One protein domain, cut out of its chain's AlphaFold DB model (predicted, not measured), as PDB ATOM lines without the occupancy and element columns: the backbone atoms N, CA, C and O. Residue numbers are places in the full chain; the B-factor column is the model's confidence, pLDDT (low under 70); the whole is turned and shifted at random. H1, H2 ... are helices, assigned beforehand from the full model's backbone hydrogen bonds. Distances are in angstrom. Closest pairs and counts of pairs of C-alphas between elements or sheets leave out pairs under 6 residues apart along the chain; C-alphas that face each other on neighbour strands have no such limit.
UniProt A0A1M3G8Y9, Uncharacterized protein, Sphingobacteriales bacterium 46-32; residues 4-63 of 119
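What this domain is: This is residues 4 to 63 of the 119 residues of an uncharacterized protein of Sphingobacteriales bacterium 46-32 (UniProt A0A1M3G8Y9). Five short helices, H2 to H6, follow one another round a loosely formed ring, which closes where H6 packs on H2, and the first helix, H1, covers the opening of the ring from one side. H2 and H6 make one end of the longest axis and H4 and H5 the other; H3 lies on one side between these ends, and the link from H5 to H6 runs along the other side. The printed part has 60 residues with six named helices, in the order H1 to H6, and no named strand, and its class is all helix. The whole is compact, with a radius of gyration of the C-alphas of 11.0 A and spans of 31 by 22 by 20 A.

How they stand to each other: Start at the longest helix, H6, residues 54 to 63. It touches H2, residues 14 to 21, at a steep tilt of 45 degrees, opposite ways; look at Val 20 and Met 60, whose C-alphas are the closest, 7.0 A apart. From H2 go to H3, residues 29 to 34: the two form a helical hairpin and only just touch, with 3 pairs of C-alphas within 8 A, the closest being those of Phe 21 and Leu 30 at 5.3 A. Their tilt of 32 degrees is shallow, only just short of steep, and they run opposite ways. H3 is close to but not clearly touching H4, residues 36 to 41; the closest C-alphas, of Ile 32 and Val 39, are 7.7 A apart. H4 and H5, residues 45 to 48, touch only at the corner by their link, and only just, with 3 pairs within 8 A; the closest C-alphas are those of Val 39 and Ile 47, at 7.5 A. H5 and H6 are apart. H1, residues 4 to 9, is close to but not clearly touching H5, where the closest C-alphas, of Trp 4 and Leu 48, are 5.1 A apart. The same holds for H1 and H6, with the C-alphas of Leu 6 and Leu 57 closest at 7.8 A. In H1, H2, H3, H4 and H6 every O i to N i+4 pair is within hydrogen-bond range; H5 is too short for such a pair.

Where its parts are: Find C-alpha 54 at (318.767, 424.597, 255.297); from there H6 runs 14.5 A to C-alpha 63 at (318.239, 416.502, 267.290). H2 covers 10.5 A, and H1 begins at C-alpha 4, at (322.364, 411.828, 249.421).

The domain as a whole: The two C-alphas farthest apart, those of Ser 42 and Ser 62, are 31.7 A apart. The printed part has no cut; its links are tight, but for the short one from H2 to H3. The mean pLDDT of the printed part is 95.2, and no printed residue is under 70.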
ATOM      1  N   TRP A   4     321.526 413.006 249.181       94.38
ATOM      2  CA  TRP A   4     322.364 411.828 249.421       94.38
ATOM      3  C   TRP A   4     323.400 412.050 250.539       94.38
ATOM      4  O   TRP A   4     323.617 411.138 251.330       94.38
ATOM      5  N   GLN A   5     323.964 413.260 250.657       95.38
ATOM      6  CA  GLN A   5     324.927 413.605 251.714       95.38
ATOM      7  C   GLN A   5     324.265 413.565 253.093       95.38
ATOM      8  O   GLN A   5     324.813 412.998 254.033       95.38
ATOM      9  N   LEU A   6     323.041 414.100 253.204       95.88
ATOM     10  CA  LEU A   6     322.251 413.999 254.434       95.88
ATOM     11  C   LEU A   6     322.044 412.535 254.833       95.88
ATOM     12  O   LEU A   6     322.206 412.171 255.994       95.88
ATOM     13  N   LEU A   7     321.678 411.686 253.875       94.69
ATOM     14  CA  LEU A   7     321.435 410.279 254.168       94.69
ATOM     15  C   LEU A   7     322.693 409.539 254.616       94.69
ATOM     16  O   LEU A   7     322.565 408.661 255.464       94.69
ATOM     17  N   ASP A   8     323.871 409.879 254.088       93.00
ATOM     18  CA  ASP A   8     325.114 409.249 254.539       93.00
ATOM     19  C   ASP A   8     325.492 409.688 255.963       93.00
ATOM     20  O   ASP A   8     325.713 408.841 256.830       93.00
ATOM     21  N   ILE A   9     325.414 410.992 256.259       95.56
ATOM     22  CA  ILE A   9     325.689 411.547 257.598       95.56
ATOM     23  C   ILE A   9     324.800 410.899 258.678       95.56
ATOM     24  O   ILE A   9     325.270 410.581 259.776       95.56
ATOM     25  N   PHE A  10     323.517 410.682 258.368       96.06
ATOM     26  CA  PHE A  10     322.500 410.164 259.296       96.06
ATOM     27  C   PHE A  10     322.159 408.678 259.077       96.06
ATOM     28  O   PHE A  10     321.123 408.197 259.548       96.06
ATOM     29  N   ARG A  11     323.000 407.916 258.364       92.75
ATOM     30  CA  ARG A  11     322.702 406.524 257.961       92.75
ATOM     31  C   ARG A  11     322.433 405.565 259.129       92.75
ATOM     32  O   ARG A  11     321.699 404.583 258.981       92.75
ATOM     33  N   ASP A  12     323.034 405.844 260.279       93.44
ATOM     34  CA  ASP A  12     322.912 405.128 261.553       93.44
ATOM     35  C   ASP A  12     321.792 405.683 262.455       93.44
ATOM     36  O   ASP A  12     321.377 405.013 263.398       93.44
ATOM     37  N   GLU A  13     321.214 406.838 262.120       96.12
ATOM     38  CA  GLU A  13     320.130 407.500 262.858       96.12
ATOM     39  C   GLU A  13     318.789 407.423 262.106       96.12
ATOM     40  O   GLU A  13     318.024 408.383 262.017       96.12
ATOM     41  N   LYS A  14     318.449 406.242 261.573       94.62
ATOM     42  CA  LYS A  14     317.229 406.044 260.761       94.62
ATOM     43  C   LYS A  14     315.937 406.477 261.461       94.62
ATOM     44  O   LYS A  14     315.025 406.970 260.804       94.62
ATOM     45  N   LEU A  15     315.843 406.286 262.779       96.31
ATOM     46  CA  LEU A  15     314.670 406.707 263.551       96.31
ATOM     47  C   LEU A  15     314.522 408.230 263.575       96.31
ATOM     48  O   LEU A  15     313.404 408.720 263.435       96.31
ATOM     49  N   LEU A  16     315.634 408.961 263.673       97.06
ATOM     50  CA  LEU A  16     315.642 410.420 263.606       97.06
ATOM     51  C   LEU A  16     315.195 410.906 262.222       97.06
ATOM     52  O   LEU A  16     314.333 411.781 262.131       97.06
ATOM     53  N   LEU A  17     315.707 410.288 261.150       96.25
ATOM     54  CA  LEU A  17     315.279 410.595 259.781       96.25
ATOM     55  C   LEU A  17     313.761 410.427 259.619       96.25
ATOM     56  O   LEU A  17     313.086 411.320 259.109       96.25
ATOM     57  N   VAL A  18     313.205 409.308 260.101       96.62
ATOM     58  CA  VAL A  18     311.756 409.057 260.067       96.62
ATOM     59  C   VAL A  18     310.987 410.069 260.912       96.62
ATOM     60  O   VAL A  18     309.956 410.561 260.456       96.62
ATOM     61  N   GLU A  19     311.455 410.389 262.120       97.25
ATOM     62  CA  GLU A  19     310.810 411.363 263.006       97.25
ATOM     63  C   GLU A  19     310.693 412.731 262.326       97.25
ATOM     64  O   GLU A  19     309.597 413.294 262.244       97.25
ATOM     65  N   VAL A  20     311.799 413.247 261.789       97.25
ATOM     66  CA  VAL A  20     311.836 414.567 261.153       97.25
ATOM     67  C   VAL A  20     311.049 414.566 259.845       97.25
ATOM     68  O   VAL A  20     310.200 415.436 259.650       97.25
ATOM     69  N   PHE A  21     311.218 413.561 258.981       97.19
ATOM     70  CA  PHE A  21     310.445 413.460 257.737       97.19
ATOM     71  C   PHE A  21     308.953 413.189 257.962       97.19
ATOM     72  O   PHE A  21     308.150 413.446 257.072       97.19
ATOM     73  N   SER A  22     308.535 412.714 259.136       96.81
ATOM     74  CA  SER A  22     307.107 412.553 259.453       96.81
ATOM     75  C   SER A  22     306.409 413.876 259.775       96.81
ATOM     76  O   SER A  22     305.176 413.944 259.773       96.81
ATOM     77  N   GLN A  23     307.166 414.944 260.031       97.25
ATOM     78  CA  GLN A  23     306.598 416.258 260.294       97.25
ATOM     79  C   GLN A  23     305.911 416.828 259.058       97.25
ATOM     80  O   GLN A  23     306.371 416.664 257.930       97.25
ATOM     81  N   LYS A  24     304.819 417.574 259.267       96.56
ATOM     82  CA  LYS A  24     303.992 418.119 258.175       96.56
ATOM     83  C   LYS A  24     304.810 418.892 257.131       96.56
ATOM     84  O   LYS A  24     304.511 418.766 255.949       96.56
ATOM     85  N   LYS A  25     305.819 419.656 257.565       96.44
ATOM     86  CA  LYS A  25     306.684 420.463 256.689       96.44
ATOM     87  C   LYS A  25     307.657 419.639 255.834       96.44
ATOM     88  O   LYS A  25     307.903 420.011 254.697       96.44
ATOM     89  N   TRP A  26     308.123 418.489 256.325       96.88
ATOM     90  CA  TRP A  26     309.127 417.644 255.655       96.88
ATOM     91  C   TRP A  26     308.561 416.354 255.059       96.88
ATOM     92  O   TRP A  26     309.295 415.524 254.524       96.88
ATOM     93  N   ARG A  27     307.238 416.190 255.113       95.50
ATOM     94  CA  ARG A  27     306.541 414.963 254.714       95.50
ATOM     95  C   ARG A  27     306.775 414.539 253.267       95.50
ATOM     96  O   ARG A  27     306.625 413.359 252.961       95.50
ATOM     97  N   SER A  28     307.149 415.465 252.388       94.44
ATOM     98  CA  SER A  28     307.503 415.178 250.993       94.44
ATOM     99  C   SER A  28     308.744 414.289 250.848       94.44
ATOM    100  O   SER A  28     308.818 413.533 249.884       94.44
ATOM    101  N   TYR A  29     309.680 414.317 251.802       94.88
ATOM    102  CA  TYR A  29     310.892 413.490 251.770       94.88
ATOM    103  C   TYR A  29     310.641 412.043 252.209       94.88
ATOM    104  O   TYR A  29     311.401 411.145 251.856       94.88
ATOM    105  N   LEU A  30     309.556 411.784 252.945       95.06
ATOM    106  CA  LEU A  30     309.291 410.475 253.541       95.06
ATOM    107  C   LEU A  30     309.097 409.348 252.499       95.06
ATOM    108  O   LEU A  30     309.713 408.294 252.662       95.06
ATOM    109  N   PRO A  31     308.319 409.524 251.407       95.12
ATOM    110  CA  PRO A  31     308.222 408.508 250.356       95.12
ATOM    111  C   PRO A  31     309.556 408.258 249.647       95.12
ATOM    112  O   PRO A  31     309.854 407.118 249.298       95.12
ATOM    113  N   ILE A  32     310.365 409.309 249.462       94.44
ATOM    114  CA  ILE A  32     311.696 409.205 248.852       94.44
ATOM    115  C   ILE A  32     312.606 408.367 249.750       94.44
ATOM    116  O   ILE A  32     313.236 407.427 249.276       94.44
ATOM    117  N   PHE A  33     312.618 408.662 251.051       95.00
ATOM    118  CA  PHE A  33     313.401 407.930 252.041       95.00
ATOM    119  C   PHE A  33     313.040 406.439 252.083       95.00
ATOM    120  O   PHE A  33     313.927 405.592 252.020       95.00
ATOM    121  N   TYR A  34     311.749 406.089 252.106       95.56
ATOM    122  CA  TYR A  34     311.327 404.680 252.081       95.56
ATOM    123  C   TYR A  34     311.638 403.968 250.759       95.56
ATOM    124  O   TYR A  34     311.778 402.748 250.745       95.56
ATOM    125  N   ASN A  35     311.763 404.710 249.658       95.31
ATOM    126  CA  ASN A  35     312.090 404.171 248.340       95.31
ATOM    127  C   ASN A  35     313.572 404.364 247.960       95.31
ATOM    128  O   ASN A  35     313.933 404.197 246.792       95.31
ATOM    129  N   ILE A  36     314.437 404.717 248.920       93.88
ATOM    130  CA  ILE A  36     315.805 405.157 248.625       93.88
ATOM    131  C   ILE A  36     316.628 404.099 247.888       93.88
ATOM    132  O   ILE A  36     317.386 404.431 246.982       93.88
ATOM    133  N   GLU A  37     316.442 402.815 248.198       93.50
ATOM    134  CA  GLU A  37     317.164 401.737 247.516       93.50
ATOM    135  C   GLU A  37     316.892 401.724 246.010       93.50
ATOM    136  O   GLU A  37     317.803 401.487 245.217       93.50
ATOM    137  N   ASN A  38     315.649 401.988 245.606       96.06
ATOM    138  CA  ASN A  38     315.288 402.043 244.195       96.06
ATOM    139  C   ASN A  38     315.837 403.311 243.541       96.06
ATOM    140  O   ASN A  38     316.375 403.213 242.445       96.06
ATOM    141  N   VAL A  39     315.777 404.454 244.233       94.94
ATOM    142  CA  VAL A  39     316.364 405.732 243.780       94.94
ATOM    143  C   VAL A  39     317.868 405.588 243.517       94.94
ATOM    144  O   VAL A  39     318.372 406.043 242.490       94.94
ATOM    145  N   VAL A  40     318.589 404.906 244.414       93.06
ATOM    146  CA  VAL A  40     320.025 404.626 244.262       93.06
ATOM    147  C   VAL A  40     320.274 403.655 243.106       93.06
ATOM    148  O   VAL A  40     321.132 403.922 242.266       93.06
ATOM    149  N   LYS A  41     319.508 402.557 243.010       95.75
ATOM    150  CA  LYS A  41     319.632 401.576 241.914       95.75
ATOM    151  C   LYS A  41     319.370 402.190 240.540       95.75
ATOM    152  O   LYS A  41     320.054 401.833 239.586       95.75
ATOM    153  N   SER A  42     318.403 403.099 240.432       96.31
ATOM    154  CA  SER A  42     318.097 403.807 239.187       96.31
ATOM    155  C   SER A  42     319.027 404.989 238.915       96.31
ATOM    156  O   SER A  42     318.884 405.618 237.871       96.31
ATOM    157  N   GLN A  43     319.948 405.303 239.836       93.38
ATOM    158  CA  GLN A  43     320.820 406.478 239.787       93.38
ATOM    159  C   GLN A  43     320.051 407.773 239.492       93.38
ATOM    160  O   GLN A  43     320.488 408.591 238.682       93.38
ATOM    161  N   ASP A  44     318.899 407.972 240.135       95.44
ATOM    162  CA  ASP A  44     318.104 409.184 239.929       95.44
ATOM    163  C   ASP A  44     318.820 410.396 240.550       95.44
ATOM    164  O   ASP A  44     318.655 410.730 241.726       95.44
ATOM    165  N   ARG A  45     319.673 411.044 239.747       94.19
ATOM    166  CA  ARG A  45     320.485 412.194 240.166       94.19
ATOM    167  C   ARG A  45     319.633 413.411 240.492       94.19
ATOM    168  O   ARG A  45     320.064 414.214 241.307       94.19
ATOM    169  N   THR A  46     318.434 413.540 239.923       95.00
ATOM    170  CA  THR A  46     317.527 414.649 240.249       95.00
ATOM    171  C   THR A  46     317.109 414.596 241.712       95.00
ATOM    172  O   THR A  46     317.057 415.632 242.370       95.00
ATOM    173  N   ILE A  47     316.865 413.395 242.239       94.19
ATOM    174  CA  ILE A  47     316.560 413.202 243.658       94.19
ATOM    175  C   ILE A  47     317.837 413.237 244.501       94.19
ATOM    176  O   ILE A  47     317.886 413.942 245.505       94.19
ATOM    177  N   LEU A  48     318.867 412.477 244.115       93.38
ATOM    178  CA  LEU A  48     320.075 412.328 244.931       93.38
ATOM    179  C   LEU A  48     320.822 413.656 245.088       93.38
ATOM    180  O   LEU A  48     321.130 414.048 246.213       93.38
ATOM    181  N   ASP A  49     321.091 414.353 243.980       95.69
ATOM    182  CA  ASP A  49     321.762 415.659 243.981       95.69
ATOM    183  C   ASP A  49     320.821 416.824 244.312       95.69
ATOM    184  O   ASP A  49     321.272 417.969 244.318       95.69
ATOM    185  N   GLY A  50     319.542 416.555 244.595       94.88
ATOM    186  CA  GLY A  50     318.602 417.574 245.043       94.88
ATOM    187  C   GLY A  50     319.111 418.258 246.310       94.88
ATOM    188  O   GLY A  50     319.508 417.592 247.272       94.88
ATOM    189  N   GLU A  51     319.120 419.589 246.306       94.50
ATOM    190  CA  GLU A  51     319.475 420.365 247.489       94.50
ATOM    191  C   GLU A  51     318.388 420.221 248.554       94.50
ATOM    192  O   GLU A  51     317.193 420.302 248.264       94.50
ATOM    193  N   ILE A  52     318.813 419.990 249.794       94.19
ATOM    194  CA  ILE A  52     317.912 420.004 250.943       94.19
ATOM    195  C   ILE A  52     317.768 421.424 251.478       94.19
ATOM    196  O   ILE A  52     318.693 422.229 251.394       94.19
ATOM    197  N   ASP A  53     316.617 421.684 252.085       93.81
ATOM    198  CA  ASP A  53     316.354 422.931 252.793       93.81
ATOM    199  C   ASP A  53     317.305 423.093 253.998       93.81
ATOM    200  O   ASP A  53     317.492 422.160 254.788       93.81
ATOM    201  N   ASP A  54     317.892 424.280 254.164       92.50
ATOM    202  CA  ASP A  54     318.767 424.597 255.297       92.50
ATOM    203  C   ASP A  54     318.043 424.469 256.647       92.50
ATOM    204  O   ASP A  54     318.662 424.120 257.655       92.50
ATOM    205  N   GLU A  55     316.735 424.741 256.701       95.44
ATOM    206  CA  GLU A  55     315.932 424.565 257.912       95.44
ATOM    207  C   GLU A  55     315.797 423.080 258.272       95.44
ATOM    208  O   GLU A  55     315.915 422.720 259.446       95.44
ATOM    209  N   LEU A  56     315.623 422.206 257.273       95.88
ATOM    210  CA  LEU A  56     315.606 420.755 257.471       95.88
ATOM    211  C   LEU A  56     316.955 420.268 258.011       95.88
ATOM    212  O   LEU A  56     316.988 419.492 258.968       95.88
ATOM    213  N   LEU A  57     318.059 420.739 257.427       94.94
ATOM    214  CA  LEU A  57     319.402 420.377 257.874       94.94
ATOM    215  C   LEU A  57     319.642 420.810 259.326       94.94
ATOM    216  O   LEU A  57     320.049 419.995 260.153       94.94
ATOM    217  N   LYS A  58     319.328 422.066 259.666       94.62
ATOM    218  CA  LYS A  58     319.446 422.580 261.041       94.62
ATOM    219  C   LYS A  58     318.611 421.771 262.022       94.62
ATOM    220  O   LYS A  58     319.073 421.478 263.120       94.62
ATOM    221  N   GLU A  59     317.398 421.395 261.634       96.00
ATOM    222  CA  GLU A  59     316.527 420.601 262.489       96.00
ATOM    223  C   GLU A  59     317.085 419.198 262.749       96.00
ATOM    224  O   GLU A  59     317.139 418.782 263.909       96.00
ATOM    225  N   MET A  60     317.556 418.501 261.711       95.88
ATOM    226  CA  MET A  60     318.230 417.205 261.859       95.88
ATOM    227  C   MET A  60     319.445 417.329 262.788       95.88
ATOM    228  O   MET A  60     319.560 416.596 263.772       95.88
ATOM    229  N   CYS A  61     320.307 418.317 262.535       95.88
ATOM    230  CA  CYS A  61     321.507 418.557 263.330       95.88
ATOM    231  C   CYS A  61     321.207 418.961 264.783       95.88
ATOM    232  O   CYS A  61     321.997 418.653 265.666       95.88
ATOM    233  N   SER A  62     320.070 419.609 265.055       95.56
ATOM    234  CA  SER A  62     319.665 419.981 266.422       95.56
ATOM    235  C   SER A  62     319.175 418.807 267.275       95.56
ATOM    236  O   SER A  62     319.074 418.933 268.495       95.56
ATOM    237  N   LYS A  63     318.829 417.682 266.640       96.25
ATOM    238  CA  LYS A  63     318.239 416.502 267.290       96.25
ATOM    239  C   LYS A  63     319.215 415.336 267.451       96.25
ATOM    240  O   LYS A  63     318.917 414.414 268.206       96.25
TER     241      LYS A  63